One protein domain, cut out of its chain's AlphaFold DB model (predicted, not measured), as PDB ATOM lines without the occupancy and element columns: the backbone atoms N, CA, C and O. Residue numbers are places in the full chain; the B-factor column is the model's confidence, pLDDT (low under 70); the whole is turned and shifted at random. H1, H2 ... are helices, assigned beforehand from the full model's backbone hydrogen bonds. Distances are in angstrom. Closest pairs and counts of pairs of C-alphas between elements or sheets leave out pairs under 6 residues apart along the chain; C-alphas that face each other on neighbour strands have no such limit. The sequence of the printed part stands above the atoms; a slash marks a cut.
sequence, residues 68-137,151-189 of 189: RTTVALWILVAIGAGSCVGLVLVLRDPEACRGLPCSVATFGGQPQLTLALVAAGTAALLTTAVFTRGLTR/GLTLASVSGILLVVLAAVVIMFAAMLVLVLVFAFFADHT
ATOM      1  N   ARG A  68     236.669 258.048 289.949       59.62
ATOM      2  CA  ARG A  68     236.762 259.457 289.540       59.62
ATOM      3  C   ARG A  68     237.779 259.702 288.419       59.62
ATOM      4  O   ARG A  68     237.449 260.409 287.474       59.62
ATOM      5  N   THR A  69     238.970 259.101 288.471       62.59
ATOM      6  CA  THR A  69     239.994 259.293 287.426       62.59
ATOM      7  C   THR A  69     239.608 258.598 286.127       62.59
ATOM      8  O   THR A  69     239.845 259.137 285.052       62.59
ATOM      9  N   THR A  70     238.929 257.452 286.211       69.69
ATOM     10  CA  THR A  70     238.408 256.765 285.019       69.69
ATOM     11  C   THR A  70     237.315 257.588 284.338       69.69
ATOM     12  O   THR A  70     237.320 257.717 283.118       69.69
ATOM     13  N   VAL A  71     236.399 258.181 285.110       67.81
ATOM     14  CA  VAL A  71     235.352 259.064 284.568       67.81
ATOM     15  C   VAL A  71     235.962 260.312 283.928       67.81
ATOM     16  O   VAL A  71     235.601 260.641 282.803       67.81
ATOM     17  N   ALA A  72     236.927 260.961 284.589       65.62
ATOM     18  CA  ALA A  72     237.625 262.118 284.026       65.62
ATOM     19  C   ALA A  72     238.314 261.783 282.692       65.62
ATOM     20  O   ALA A  72     238.190 262.539 281.731       65.62
ATOM     21  N   LEU A  73     238.968 260.618 282.603       66.88
ATOM     22  CA  LEU A  73     239.603 260.147 281.371       66.88
ATOM     23  C   LEU A  73     238.583 259.984 280.233       66.88
ATOM     24  O   LEU A  73     238.832 260.417 279.113       66.88
ATOM     25  N   TRP A  74     237.418 259.395 280.514       71.06
ATOM     26  CA  TRP A  74     236.362 259.229 279.511       71.06
ATOM     27  C   TRP A  74     235.761 260.554 279.048       71.06
ATOM     28  O   TRP A  74     235.471 260.695 277.863       71.06
ATOM     29  N   ILE A  75     235.611 261.530 279.946       70.19
ATOM     30  CA  ILE A  75     235.158 262.880 279.583       70.19
ATOM     31  C   ILE A  75     236.171 263.534 278.635       70.19
ATOM     32  O   ILE A  75     235.778 264.067 277.603       70.19
ATOM     33  N   LEU A  76     237.469 263.423 278.932       64.88
ATOM     34  CA  LEU A  76     238.544 263.894 278.050       64.88
ATOM     35  C   LEU A  76     238.493 263.232 276.665       64.88
ATOM     36  O   LEU A  76     238.601 263.920 275.653       64.88
ATOM     37  N   VAL A  77     238.268 261.915 276.613       68.25
ATOM     38  CA  VAL A  77     238.100 261.180 275.349       68.25
ATOM     39  C   VAL A  77     236.869 261.667 274.580       68.25
ATOM     40  O   VAL A  77     236.957 261.877 273.374       68.25
ATOM     41  N   ALA A  78     235.738 261.887 275.255       69.56
ATOM     42  CA  ALA A  78     234.509 262.364 274.623       69.56
ATOM     43  C   ALA A  78     234.657 263.790 274.067       69.56
ATOM     44  O   ALA A  78     234.234 264.051 272.943       69.56
ATOM     45  N   ILE A  79     235.306 264.689 274.816       71.75
ATOM     46  CA  ILE A  79     235.606 266.054 274.362       71.75
ATOM     47  C   ILE A  79     236.525 266.013 273.138       71.75
ATOM     48  O   ILE A  79     236.243 266.688 272.150       71.75
ATOM     49  N   GLY A  80     237.575 265.183 273.169       69.31
ATOM     50  CA  GLY A  80     238.481 264.994 272.033       69.31
ATOM     51  C   GLY A  80     237.783 264.421 270.796       69.31
ATOM     52  O   GLY A  80     238.004 264.886 269.684       69.31
ATOM     53  N   ALA A  81     236.892 263.445 270.972       67.69
ATOM     54  CA  ALA A  81     236.104 262.900 269.871       67.69
ATOM     55  C   ALA A  81     235.137 263.947 269.290       67.69
ATOM     56  O   ALA A  81     235.017 264.062 268.072       67.69
ATOM     57  N   GLY A  82     234.487 264.741 270.146       69.81
ATOM     58  CA  GLY A  82     233.596 265.821 269.725       69.81
ATOM     59  C   GLY A  82     234.322 266.899 268.921       69.81
ATOM     60  O   GLY A  82     233.831 267.311 267.870       69.81
ATOM     61  N   SER A  83     235.518 267.304 269.356       65.94
ATOM     62  CA  SER A  83     236.331 268.274 268.617       65.94
ATOM     63  C   SER A  83     236.850 267.712 267.291       65.94
ATOM     64  O   SER A  83     236.802 268.429 266.293       65.94
ATOM     65  N   CYS A  84     237.238 266.429 267.225       64.00
ATOM     66  CA  CYS A  84     237.554 265.755 265.957       64.00
ATOM     67  C   CYS A  84     236.382 265.809 264.972       64.00
ATOM     68  O   CYS A  84     236.561 266.199 263.820       64.00
ATOM     69  N   VAL A  85     235.183 265.417 265.416       71.44
ATOM     70  CA  VAL A  85     233.983 265.396 264.564       71.44
ATOM     71  C   VAL A  85     233.632 266.808 264.097       71.44
ATOM     72  O   VAL A  85     233.346 266.995 262.916       71.44
ATOM     73  N   GLY A  86     233.727 267.802 264.985       67.25
ATOM     74  CA  GLY A  86     233.532 269.209 264.638       67.25
ATOM     75  C   GLY A  86     234.507 269.691 263.562       67.25
ATOM     76  O   GLY A  86     234.079 270.278 262.574       67.25
ATOM     77  N   LEU A  87     235.801 269.380 263.697       64.25
ATOM     78  CA  LEU A  87     236.823 269.720 262.696       64.25
ATOM     79  C   LEU A  87     236.577 269.035 261.346       64.25
ATOM     80  O   LEU A  87     236.714 269.668 260.301       64.25
ATOM     81  N   VAL A  88     236.183 267.760 261.355       70.75
ATOM     82  CA  VAL A  88     235.857 267.016 260.128       70.75
ATOM     83  C   VAL A  88     234.634 267.611 259.428       70.75
ATOM     84  O   VAL A  88     234.627 267.703 258.202       70.75
ATOM     85  N   LEU A  89     233.619 268.040 260.183       70.38
ATOM     86  CA  LEU A  89     232.446 268.718 259.628       70.38
ATOM     87  C   LEU A  89     232.815 270.073 259.010       70.38
ATOM     88  O   LEU A  89     232.418 270.343 257.882       70.38
ATOM     89  N   VAL A  90     233.643 270.874 259.688       68.62
ATOM     90  CA  VAL A  90     234.151 272.155 259.156       68.62
ATOM     91  C   VAL A  90     234.932 271.964 257.852       68.62
ATOM     92  O   VAL A  90     234.830 272.780 256.942       68.62
ATOM     93  N   LEU A  91     235.684 270.870 257.727       70.81
ATOM     94  CA  LEU A  91     236.410 270.544 256.496       70.81
ATOM     95  C   LEU A  91     235.520 270.103 255.337       70.81
ATOM     96  O   LEU A  91     235.950 270.204 254.190       70.81
ATOM     97  N   ARG A  92     234.319 269.587 255.614       80.44
ATOM     98  CA  ARG A  92     233.380 269.184 254.561       80.44
ATOM     99  C   ARG A  92     232.648 270.366 253.938       80.44
ATOM    100  O   ARG A  92     232.398 270.314 252.740       80.44
ATOM    101  N   ASP A  93     232.377 271.416 254.710       78.12
ATOM    102  CA  ASP A  93     231.678 272.617 254.244       78.12
ATOM    103  C   ASP A  93     232.522 273.884 254.484       78.12
ATOM    104  O   ASP A  93     232.286 274.627 255.442       78.12
ATOM    105  N   PRO A  94     233.503 274.182 253.609       66.12
ATOM    106  CA  PRO A  94     234.376 275.351 253.765       66.12
ATOM    107  C   PRO A  94     233.612 276.685 253.702       66.12
ATOM    108  O   PRO A  94     234.037 277.674 254.297       66.12
ATOM    109  N   GLU A  95     232.452 276.711 253.040       75.31
ATOM    110  CA  GLU A  95     231.576 277.887 252.962       75.31
ATOM    111  C   GLU A  95     230.881 278.208 254.299       75.31
ATOM    112  O   GLU A  95     230.553 279.366 254.558       75.31
ATOM    113  N   ALA A  96     230.720 277.226 255.196       63.56
ATOM    114  CA  ALA A  96     230.137 277.441 256.525       63.56
ATOM    115  C   ALA A  96     231.100 278.161 257.489       63.56
ATOM    116  O   ALA A  96     230.695 278.615 258.558       63.56
ATOM    117  N   CYS A  97     232.377 278.285 257.119       65.81
ATOM    118  CA  CYS A  97     233.444 278.737 258.001       65.81
ATOM    119  C   CYS A  97     234.022 280.093 257.564       65.81
ATOM    120  O   CYS A  97     235.233 280.275 257.447       65.81
ATOM    121  N   ARG A  98     233.153 281.086 257.331       63.62
ATOM    122  CA  ARG A  98     233.576 282.483 257.142       63.62
ATOM    123  C   ARG A  98     233.513 283.237 258.467       63.62
ATOM    124  O   ARG A  98     232.437 283.575 258.949       63.62
ATOM    125  N   GLY A  99     234.677 283.510 259.057       72.50
ATOM    126  CA  GLY A  99     234.790 284.382 260.225       72.50
ATOM    127  C   GLY A  99     236.074 284.210 261.036       72.50
ATOM    128  O   GLY A  99     236.797 283.220 260.916       72.50
ATOM    129  N   LEU A 100     236.304 285.177 261.927       65.75
ATOM    130  CA  LEU A 100     237.365 285.194 262.941       65.75
ATOM    131  C   LEU A 100     237.550 283.861 263.703       65.75
ATOM    132  O   LEU A 100     238.700 283.431 263.824       65.75
ATOM    133  N   PRO A 101     236.491 283.145 264.145       63.34
ATOM    134  CA  PRO A 101     236.674 281.872 264.848       63.34
ATOM    135  C   PRO A 101     237.322 280.779 263.984       63.34
ATOM    136  O   PRO A 101     238.061 279.949 264.508       63.34
ATOM    137  N   CYS A 102     237.122 280.796 262.663       67.25
ATOM    138  CA  CYS A 102     237.701 279.790 261.774       67.25
ATOM    139  C   CYS A 102     239.204 280.023 261.527       67.25
ATOM    140  O   CYS A 102     239.982 279.073 261.432       67.25
ATOM    141  N   SER A 103     239.642 281.288 261.495       66.38
ATOM    142  CA  SER A 103     241.059 281.648 261.329       66.38
ATOM    143  C   SER A 103     241.902 281.246 262.546       66.38
ATOM    144  O   SER A 103     243.005 280.714 262.406       66.38
ATOM    145  N   VAL A 104     241.338 281.410 263.750       67.44
ATOM    146  CA  VAL A 104     241.973 280.976 265.005       67.44
ATOM    147  C   VAL A 104     241.993 279.448 265.100       67.44
ATOM    148  O   VAL A 104     243.018 278.868 265.449       67.44
ATOM    149  N   ALA A 105     240.895 278.782 264.728       61.53
ATOM    150  CA  ALA A 105     240.803 277.323 264.775       61.53
ATOM    151  C   ALA A 105     241.731 276.613 263.775       61.53
ATOM    152  O   ALA A 105     242.149 275.491 264.035       61.53
ATOM    153  N   THR A 106     242.073 277.247 262.650       63.41
ATOM    154  CA  THR A 106     242.915 276.647 261.597       63.41
ATOM    155  C   THR A 106     244.378 277.094 261.644       63.41
ATOM    156  O   THR A 106     245.127 276.776 260.720       63.41
ATOM    157  N   PHE A 107     244.803 277.808 262.699       66.38
ATOM    158  CA  PHE A 107     246.165 278.353 262.822       66.38
ATOM    159  C   PHE A 107     246.599 279.131 261.564       66.38
ATOM    160  O   PHE A 107     247.685 278.931 261.027       66.38
ATOM    161  N   GLY A 108     245.726 280.008 261.059       65.00
ATOM    162  CA  GLY A 108     246.038 280.815 259.877       65.00
ATOM    163  C   GLY A 108     245.940 280.051 258.552       65.00
ATOM    164  O   GLY A 108     246.741 280.279 257.651       65.00
ATOM    165  N   GLY A 109     244.953 279.156 258.416       69.88
ATOM    166  CA  GLY A 109     244.627 278.525 257.133       69.88
ATOM    167  C   GLY A 109     245.368 277.221 256.834       69.88
ATOM    168  O   GLY A 109     245.359 276.775 255.689       69.88
ATOM    169  N   GLN A 110     245.963 276.573 257.840       73.38
ATOM    170  CA  GLN A 110     246.531 275.227 257.702       73.38
ATOM    171  C   GLN A 110     245.694 274.180 258.459       73.38
ATOM    172  O   GLN A 110     246.141 273.625 259.469       73.38
ATOM    173  N   PRO A 111     244.484 273.846 257.964       68.25
ATOM    174  CA  PRO A 111     243.585 272.904 258.634       68.25
ATOM    175  C   PRO A 111     244.154 271.478 258.690       68.25
ATOM    176  O   PRO A 111     243.788 270.689 259.558       68.25
ATOM    177  N   GLN A 112     245.082 271.136 257.788       67.88
ATOM    178  CA  GLN A 112     245.720 269.819 257.775       67.88
ATOM    179  C   GLN A 112     246.649 269.606 258.975       67.88
ATOM    180  O   GLN A 112     246.662 268.511 259.535       67.88
ATOM    181  N   LEU A 113     247.376 270.641 259.417       66.06
ATOM    182  CA  LEU A 113     248.235 270.547 260.600       66.06
ATOM    183  C   LEU A 113     247.410 270.376 261.870       66.06
ATOM    184  O   LEU A 113     247.737 269.537 262.703       66.06
ATOM    185  N   THR A 114     246.320 271.131 262.004       70.25
ATOM    186  CA  THR A 114     245.427 271.022 263.162       70.25
ATOM    187  C   THR A 114     244.773 269.653 263.224       70.25
ATOM    188  O   THR A 114     244.723 269.048 264.293       70.25
ATOM    189  N   LEU A 115     244.357 269.111 262.081       66.62
ATOM    190  CA  LEU A 115     243.765 267.783 262.044       66.62
ATOM    191  C   LEU A 115     244.788 266.676 262.313       66.62
ATOM    192  O   LEU A 115     244.487 265.756 263.068       66.62
ATOM    193  N   ALA A 116     246.006 266.788 261.777       69.44
ATOM    194  CA  ALA A 116     247.095 265.863 262.081       69.44
ATOM    195  C   ALA A 116     247.466 265.893 263.570       69.44
ATOM    196  O   ALA A 116     247.655 264.841 264.177       69.44
ATOM    197  N   LEU A 117     247.507 267.082 264.181       68.31
ATOM    198  CA  LEU A 117     247.815 267.253 265.600       68.31
ATOM    199  C   LEU A 117     246.718 266.658 266.492       68.31
ATOM    200  O   LEU A 117     247.009 265.950 267.456       68.31
ATOM    201  N   VAL A 118     245.453 266.900 266.144       71.19
ATOM    202  CA  VAL A 118     244.289 266.361 266.859       71.19
ATOM    203  C   VAL A 118     244.198 264.838 266.700       71.19
ATOM    204  O   VAL A 118     243.970 264.127 267.685       71.19
ATOM    205  N   ALA A 119     244.443 264.311 265.498       68.62
ATOM    206  CA  ALA A 119     244.487 262.874 265.229       68.62
ATOM    207  C   ALA A 119     245.647 262.190 265.974       68.62
ATOM    208  O   ALA A 119     245.458 261.153 266.607       68.62
ATOM    209  N   ALA A 120     246.838 262.796 265.969       70.19
ATOM    210  CA  ALA A 120     247.984 262.298 266.722       70.19
ATOM    211  C   ALA A 120     247.726 262.328 268.238       70.19
ATOM    212  O   ALA A 120     248.028 261.358 268.932       70.19
ATOM    213  N   GLY A 121     247.111 263.397 268.756       66.44
ATOM    214  CA  GLY A 121     246.752 263.518 270.172       66.44
ATOM    215  C   GLY A 121     245.714 262.484 270.613       66.44
ATOM    216  O   GLY A 121     245.878 261.843 271.652       66.44
ATOM    217  N   THR A 122     244.677 262.250 269.806       65.19
ATOM    218  CA  THR A 122     243.676 261.207 270.086       65.19
ATOM    219  C   THR A 122     244.267 259.802 269.996       65.19
ATOM    220  O   THR A 122     243.999 258.984 270.879       65.19
ATOM    221  N   ALA A 123     245.130 259.526 269.014       67.50
ATOM    222  CA  ALA A 123     245.862 258.264 268.930       67.50
ATOM    223  C   ALA A 123     246.766 258.046 270.155       67.50
ATOM    224  O   ALA A 123     246.768 256.957 270.732       67.50
ATOM    225  N   ALA A 124     247.477 259.080 270.613       64.50
ATOM    226  CA  ALA A 124     248.313 259.014 271.811       64.50
ATOM    227  C   ALA A 124     247.487 258.742 273.082       64.50
ATOM    228  O   ALA A 124     247.881 257.901 273.895       64.50
ATOM    229  N   LEU A 125     246.320 259.383 273.231       64.25
ATOM    230  CA  LEU A 125     245.386 259.158 274.345       64.25
ATOM    231  C   LEU A 125     244.789 257.746 274.330       64.25
ATOM    232  O   LEU A 125     244.721 257.091 275.369       64.25
ATOM    233  N   LEU A 126     244.392 257.245 273.159       64.56
ATOM    234  CA  LEU A 126     243.914 255.869 272.997       64.56
ATOM    235  C   LEU A 126     245.006 254.863 273.353       64.56
ATOM    236  O   LEU A 126     244.762 253.918 274.101       64.56
ATOM    237  N   THR A 127     246.223 255.104 272.872       67.75
ATOM    238  CA  THR A 127     247.377 254.252 273.155       67.75
ATOM    239  C   THR A 127     247.660 254.240 274.656       67.75
ATOM    240  O   THR A 127     247.701 253.171 275.261       67.75
ATOM    241  N   THR A 128     247.729 255.402 275.312       62.84
ATOM    242  CA  THR A 128     247.904 255.475 276.773       62.84
ATOM    243  C   THR A 128     246.741 254.850 277.542       62.84
ATOM    244  O   THR A 128     246.994 254.171 278.534       62.84
ATOM    245  N   ALA A 129     245.490 254.979 277.096       61.50
ATOM    246  CA  ALA A 129     244.334 254.327 277.721       61.50
ATOM    247  C   ALA A 129     244.400 252.788 277.625       61.50
ATOM    248  O   ALA A 129     244.087 252.079 278.585       61.50
ATOM    249  N   VAL A 130     244.845 252.255 276.486       68.00
ATOM    250  CA  VAL A 130     245.041 250.811 276.288       68.00
ATOM    251  C   VAL A 130     246.227 250.315 277.113       68.00
ATOM    252  O   VAL A 130     246.105 249.310 277.815       68.00
ATOM    253  N   PHE A 131     247.346 251.042 277.112       62.44
ATOM    254  CA  PHE A 131     248.527 250.685 277.897       62.44
ATOM    255  C   PHE A 131     248.285 250.795 279.402       62.44
ATOM    256  O   PHE A 131     248.726 249.921 280.138       62.44
ATOM    257  N   THR A 132     247.534 251.786 279.882       60.50
ATOM    258  CA  THR A 132     247.169 251.894 281.309       60.50
ATOM    259  C   THR A 132     246.227 250.775 281.746       60.50
ATOM    260  O   THR A 132     246.360 250.269 282.861       60.50
ATOM    261  N   ARG A 133     245.345 250.292 280.859       57.03
ATOM    262  CA  ARG A 133     244.585 249.052 281.097       57.03
ATOM    263  C   ARG A 133     245.480 247.808 281.056       57.03
ATOM    264  O   ARG A 133     245.293 246.916 281.879       57.03
ATOM    265  N   GLY A 134     246.477 247.760 280.171       50.19
ATOM    266  CA  GLY A 134     247.430 246.648 280.040       50.19
ATOM    267  C   GLY A 134     248.468 246.550 281.168       50.19
ATOM    268  O   GLY A 134     248.826 245.449 281.587       50.19
ATOM    269  N   LEU A 135     248.896 247.683 281.731       46.84
ATOM    270  CA  LEU A 135     249.894 247.773 282.807       46.84
ATOM    271  C   LEU A 135     249.409 247.166 284.126       46.84
ATOM    272  O   LEU A 135     250.227 246.754 284.942       46.84
ATOM    273  N   THR A 136     248.096 246.993 284.303       53.72
ATOM    274  CA  THR A 136     247.548 246.234 285.440       53.72
ATOM    275  C   THR A 136     247.827 244.721 285.374       53.72
ATOM    276  O   THR A 136     247.485 244.001 286.313       53.72
ATOM    277  N   ARG A 137     248.466 244.214 284.302       53.19
ATOM    278  CA  ARG A 137     248.828 242.792 284.124       53.19
ATOM    279  C   ARG A 137     250.316 242.508 283.847       53.19
ATOM    280  O   ARG A 137     250.667 241.344 283.665       53.19
ATOM    281  N   GLY A 151     260.598 257.410 276.939       48.75
ATOM    282  CA  GLY A 151     261.149 258.465 276.082       48.75
ATOM    283  C   GLY A 151     260.077 259.195 275.261       48.75
ATOM    284  O   GLY A 151     260.064 260.425 275.218       48.75
ATOM    285  N   LEU A 152     259.109 258.462 274.695       53.69
ATOM    286  CA  LEU A 152     257.969 259.066 273.989       53.69
ATOM    287  C   LEU A 152     257.005 259.812 274.926       53.69
ATOM    288  O   LEU A 152     256.395 260.800 274.512       53.69
ATOM    289  N   THR A 153     256.875 259.398 276.192       54.03
ATOM    290  CA  THR A 153     255.996 260.105 277.139       54.03
ATOM    291  C   THR A 153     256.507 261.497 277.502       54.03
ATOM    292  O   THR A 153     255.691 262.396 277.655       54.03
ATOM    293  N   LEU A 154     257.823 261.734 277.551       46.59
ATOM    294  CA  LEU A 154     258.380 263.064 277.845       46.59
ATOM    295  C   LEU A 154     258.114 264.077 276.719       46.59
ATOM    296  O   LEU A 154     257.758 265.223 276.995       46.59
ATOM    297  N   ALA A 155     258.187 263.641 275.458       55.78
ATOM    298  CA  ALA A 155     257.802 264.462 274.306       55.78
ATOM    299  C   ALA A 155     256.276 264.676 274.215       55.78
ATOM    300  O   ALA A 155     255.809 265.711 273.749       55.78
ATOM    301  N   SER A 156     255.478 263.720 274.697       56.94
ATOM    302  CA  SER A 156     254.021 263.866 274.782       56.94
ATOM    303  C   SER A 156     253.595 264.800 275.924       56.94
ATOM    304  O   SER A 156     252.676 265.598 275.747       56.94
ATOM    305  N   VAL A 157     254.291 264.768 277.065       58.53
ATOM    306  CA  VAL A 157     254.036 265.656 278.210       58.53
ATOM    307  C   VAL A 157     254.345 267.109 277.855       58.53
ATOM    308  O   VAL A 157     253.577 267.986 278.245       58.53
ATOM    309  N   SER A 158     255.390 267.384 277.066       59.94
ATOM    310  CA  SER A 158     255.666 268.751 276.599       59.94
ATOM    311  C   SER A 158     254.589 269.266 275.637       59.94
ATOM    312  O   SER A 158     254.181 270.422 275.745       59.94
ATOM    313  N   GLY A 159     254.057 268.403 274.764       63.06
ATOM    314  CA  GLY A 159     252.924 268.730 273.895       63.06
ATOM    315  C   GLY A 159     251.640 269.016 274.679       63.06
ATOM    316  O   GLY A 159     250.979 270.023 274.437       63.06
ATOM    317  N   ILE A 160     251.313 268.180 275.671       68.56
ATOM    318  CA  ILE A 160     250.156 268.395 276.555       68.56
ATOM    319  C   ILE A 160     250.325 269.691 277.352       68.56
ATOM    320  O   ILE A 160     249.372 270.456 277.468       68.56
ATOM    321  N   LEU A 161     251.531 269.972 277.853       69.56
ATOM    322  CA  LEU A 161     251.820 271.204 278.584       69.56
ATOM    323  C   LEU A 161     251.594 272.438 277.704       69.56
ATOM    324  O   LEU A 161     250.947 273.378 278.153       69.56
ATOM    325  N   LEU A 162     252.046 272.413 276.447       68.38
ATOM    326  CA  LEU A 162     251.809 273.483 275.469       68.38
ATOM    327  C   LEU A 162     250.321 273.685 275.166       68.38
ATOM    328  O   LEU A 162     249.860 274.823 275.130       68.38
ATOM    329  N   VAL A 163     249.558 272.602 274.994       71.56
ATOM    330  CA  VAL A 163     248.109 272.678 274.736       71.56
ATOM    331  C   VAL A 163     247.355 273.216 275.954       71.56
ATOM    332  O   VAL A 163     246.488 274.075 275.802       71.56
ATOM    333  N   VAL A 164     247.696 272.762 277.162       73.38
ATOM    334  CA  VAL A 164     247.106 273.273 278.409       73.38
ATOM    335  C   VAL A 164     247.452 274.748 278.593       73.38
ATOM    336  O   VAL A 164     246.566 275.541 278.901       73.38
ATOM    337  N   LEU A 165     248.706 275.137 278.347       71.56
ATOM    338  CA  LEU A 165     249.137 276.531 278.429       71.56
ATOM    339  C   LEU A 165     248.370 277.402 277.424       71.56
ATOM    340  O   LEU A 165     247.835 278.442 277.798       71.56
ATOM    341  N   ALA A 166     248.240 276.948 276.175       69.56
ATOM    342  CA  ALA A 166     247.477 277.645 275.145       69.56
ATOM    343  C   ALA A 166     245.993 277.783 275.523       69.56
ATOM    344  O   ALA A 166     245.425 278.864 275.392       69.56
ATOM    345  N   ALA A 167     245.371 276.725 276.053       74.38
ATOM    346  CA  ALA A 167     243.982 276.762 276.504       74.38
ATOM    347  C   ALA A 167     243.770 277.754 277.658       74.38
ATOM    348  O   ALA A 167     242.797 278.507 277.648       74.38
ATOM    349  N   VAL A 168     244.693 277.797 278.625       80.19
ATOM    350  CA  VAL A 168     244.664 278.772 279.727       80.19
ATOM    351  C   VAL A 168     244.796 280.198 279.194       80.19
ATOM    352  O   VAL A 168     244.030 281.066 279.604       80.19
ATOM    353  N   VAL A 169     245.704 280.438 278.245       78.31
ATOM    354  CA  VAL A 169     245.875 281.755 277.608       78.31
ATOM    355  C   VAL A 169     244.608 282.180 276.864       78.31
ATOM    356  O   VAL A 169     244.173 283.318 277.017       78.31
ATOM    357  N   ILE A 170     243.974 281.275 276.112       79.44
ATOM    358  CA  ILE A 170     242.724 281.558 275.388       79.44
ATOM    359  C   ILE A 170     241.585 281.872 276.364       79.44
ATOM    360  O   ILE A 170     240.879 282.861 276.177       79.44
ATOM    361  N   MET A 171     241.420 281.065 277.416       81.38
ATOM    362  CA  MET A 171     240.425 281.301 278.468       81.38
ATOM    363  C   MET A 171     240.629 282.666 279.123       81.38
ATOM    364  O   MET A 171     239.672 283.418 279.286       81.38
ATOM    365  N   PHE A 172     241.876 283.003 279.459       83.50
ATOM    366  CA  PHE A 172     242.217 284.285 280.062       83.50
ATOM    367  C   PHE A 172     241.913 285.449 279.115       83.50
ATOM    368  O   PHE A 172     241.250 286.399 279.518       83.50
ATOM    369  N   ALA A 173     242.312 285.348 277.845       82.38
ATOM    370  CA  ALA A 173     242.025 286.356 276.829       82.38
ATOM    371  C   ALA A 173     240.515 286.556 276.621       82.38
ATOM    372  O   ALA A 173     240.053 287.692 276.573       82.38
ATOM    373  N   ALA A 174     239.736 285.473 276.559       84.81
ATOM    374  CA  ALA A 174     238.280 285.540 276.439       84.81
ATOM    375  C   ALA A 174     237.636 286.232 277.651       84.81
ATOM    376  O   ALA A 174     236.757 287.076 277.486       84.81
ATOM    377  N   MET A 175     238.106 285.913 278.861       90.88
ATOM    378  CA  MET A 175     237.657 286.554 280.099       90.88
ATOM    379  C   MET A 175     237.980 288.057 280.089       90.88
ATOM    380  O   MET A 175     237.132 288.874 280.429       90.88
ATOM    381  N   LEU A 176     239.169 288.430 279.610       91.56
ATOM    382  CA  LEU A 176     239.619 289.819 279.497       91.56
ATOM    383  C   LEU A 176     238.783 290.612 278.481       91.56
ATOM    384  O   LEU A 176     238.345 291.718 278.780       91.56
ATOM    385  N   VAL A 177     238.495 290.029 277.313       89.88
ATOM    386  CA  VAL A 177     237.590 290.625 276.315       89.88
ATOM    387  C   VAL A 177     236.201 290.833 276.906       89.88
ATOM    388  O   VAL A 177     235.629 291.905 276.744       89.88
ATOM    389  N   LEU A 178     235.673 289.841 277.625       92.62
ATOM    390  CA  LEU A 178     234.370 289.943 278.275       92.62
ATOM    391  C   LEU A 178     234.343 291.108 279.277       92.62
ATOM    392  O   LEU A 178     233.428 291.924 279.236       92.62
ATOM    393  N   VAL A 179     235.377 291.237 280.113       93.94
ATOM    394  CA  VAL A 179     235.527 292.353 281.062       93.94
ATOM    395  C   VAL A 179     235.608 293.701 280.344       93.94
ATOM    396  O   VAL A 179     234.930 294.637 280.758       93.94
ATOM    397  N   LEU A 180     236.382 293.808 279.260       92.62
ATOM    398  CA  LEU A 180     236.485 295.043 278.474       92.62
ATOM    399  C   LEU A 180     235.149 295.440 277.847       92.62
ATOM    400  O   LEU A 180     234.787 296.612 277.868       92.62
ATOM    401  N   VAL A 181     234.401 294.467 277.324       93.06
ATOM    402  CA  VAL A 181     233.057 294.695 276.783       93.06
ATOM    403  C   VAL A 181     232.131 295.215 277.882       93.06
ATOM    404  O   VAL A 181     231.454 296.218 277.676       93.06
ATOM    405  N   PHE A 182     232.134 294.593 279.064       92.69
ATOM    406  CA  PHE A 182     231.336 295.067 280.200       92.69
ATOM    407  C   PHE A 182     231.733 296.474 280.659       92.69
ATOM    408  O   PHE A 182     230.847 297.280 280.930       92.69
ATOM    409  N   ALA A 183     233.030 296.782 280.714       92.06
ATOM    410  CA  ALA A 183     233.518 298.114 281.070       92.06
ATOM    411  C   ALA A 183     233.070 299.173 280.052       92.06
ATOM    412  O   ALA A 183     232.551 300.214 280.438       92.06
ATOM    413  N   PHE A 184     233.178 298.868 278.757       92.56
ATOM    414  CA  PHE A 184     232.717 299.753 277.689       92.56
ATOM    415  C   PHE A 184     231.214 300.039 277.783       92.56
ATOM    416  O   PHE A 184     230.791 301.182 277.645       92.56
ATOM    417  N   PHE A 185     230.395 299.018 278.053       90.88
ATOM    418  CA  PHE A 185     228.961 299.226 278.265       90.88
ATOM    419  C   PHE A 185     228.669 300.059 279.515       90.88
ATOM    420  O   PHE A 185     227.763 300.883 279.468       90.88
ATOM    421  N   ALA A 186     229.433 299.878 280.596       91.69
ATOM    422  CA  ALA A 186     229.263 300.643 281.828       91.69
ATOM    423  C   ALA A 186     229.605 302.136 281.664       91.69
ATOM    424  O   ALA A 186     228.951 302.964 282.284       91.69
ATOM    425  N   ASP A 187     230.575 302.488 280.812       90.38
ATOM    426  CA  ASP A 187     230.919 303.891 280.517       90.38
ATOM    427  C   ASP A 187     229.856 304.608 279.660       90.38
ATOM    428  O   ASP A 187     229.812 305.839 279.612       90.38
ATOM    429  N   HIS A 188     229.002 303.853 278.963       83.31
ATOM    430  CA  HIS A 188     227.981 304.386 278.057       83.31
ATOM    431  C   HIS A 188     226.559 304.411 278.641       83.31
ATOM    432  O   HIS A 188     225.642 304.868 277.953       83.31
ATOM    433  N   THR A 189     226.367 303.941 279.876       79.62
ATOM    434  CA  THR A 189     225.089 303.965 280.613       79.62
ATOM    435  C   THR A 189     225.115 304.977 281.740       79.62
ATOM    436  O   THR A 189     224.127 305.734 281.862       79.62
TER     437      THR A 189
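What this domain is: This is residues 68 to 137 and 151 to 189 of the 189 residues of an uncharacterized protein of Kribbella sp. VKM Ac-2572 (UniProt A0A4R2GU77). Two helices, H1 and H3, lie side by side and run opposite ways, and a longer helix, H4, comes near H3 and then sticks out far beyond the pair, where residues 161 to 189, of which 161 to 187 belong to H4, stand free. The short helix H2 lies on the path from H1 to H3. The printed part has 109 residues with four named helices, H1 to H4 in chain order, and no named strand; the class is all helix. The whole is loose, with a radius of gyration of the C-alphas of 18.1 A, and elongated, spanning 66 by 34 by 25 A.

How they stand to each other: H4, residues 151 to 187, and H3, residues 111 to 135, are near each other, with 9 pairs of C-alphas within 10 A, the closest 8.1 A apart. H3 touches H1, residues 68 to 92, closest at the C-alphas of Gly 80 and Thr 122, 6.7 A apart. Their lines stand at a shallow tilt of 26 degrees, opposite ways. H2, residues 100 to 105, is close to H3 but not clearly touching: the closest C-alphas, those of Ala 105 and Thr 114, are 8.0 A apart. H4 is apart from H1 and H2. Every O i to N i+4 pair is within hydrogen-bond range in H1, H2 and H3, and 32 of 33 are in H4.

Where its parts are: H4 measures 54.7 A from C-alpha 151 at (261.149, 258.465, 276.082) to C-alpha 187 at (230.919, 303.891, 280.517). H1 begins at C-alpha 68 at (236.762, 259.457, 289.540) and measures 36.5 A, H3 35.4 A and H2 8.8 A.

The domain as a whole: The two C-alphas farthest apart, those of Arg 137 and Thr 189, are 65.7 A apart. Residues 138 to 150 are not printed, and C-alphas 137 and 151 are 21.5 A apart across that cut. The link from H2 to H3 is tight and that from H1 to H2 short. Mean pLDDT of the printed part is 70.1, with 68 residues under 70, among them 121 to 137 and 151 to 162.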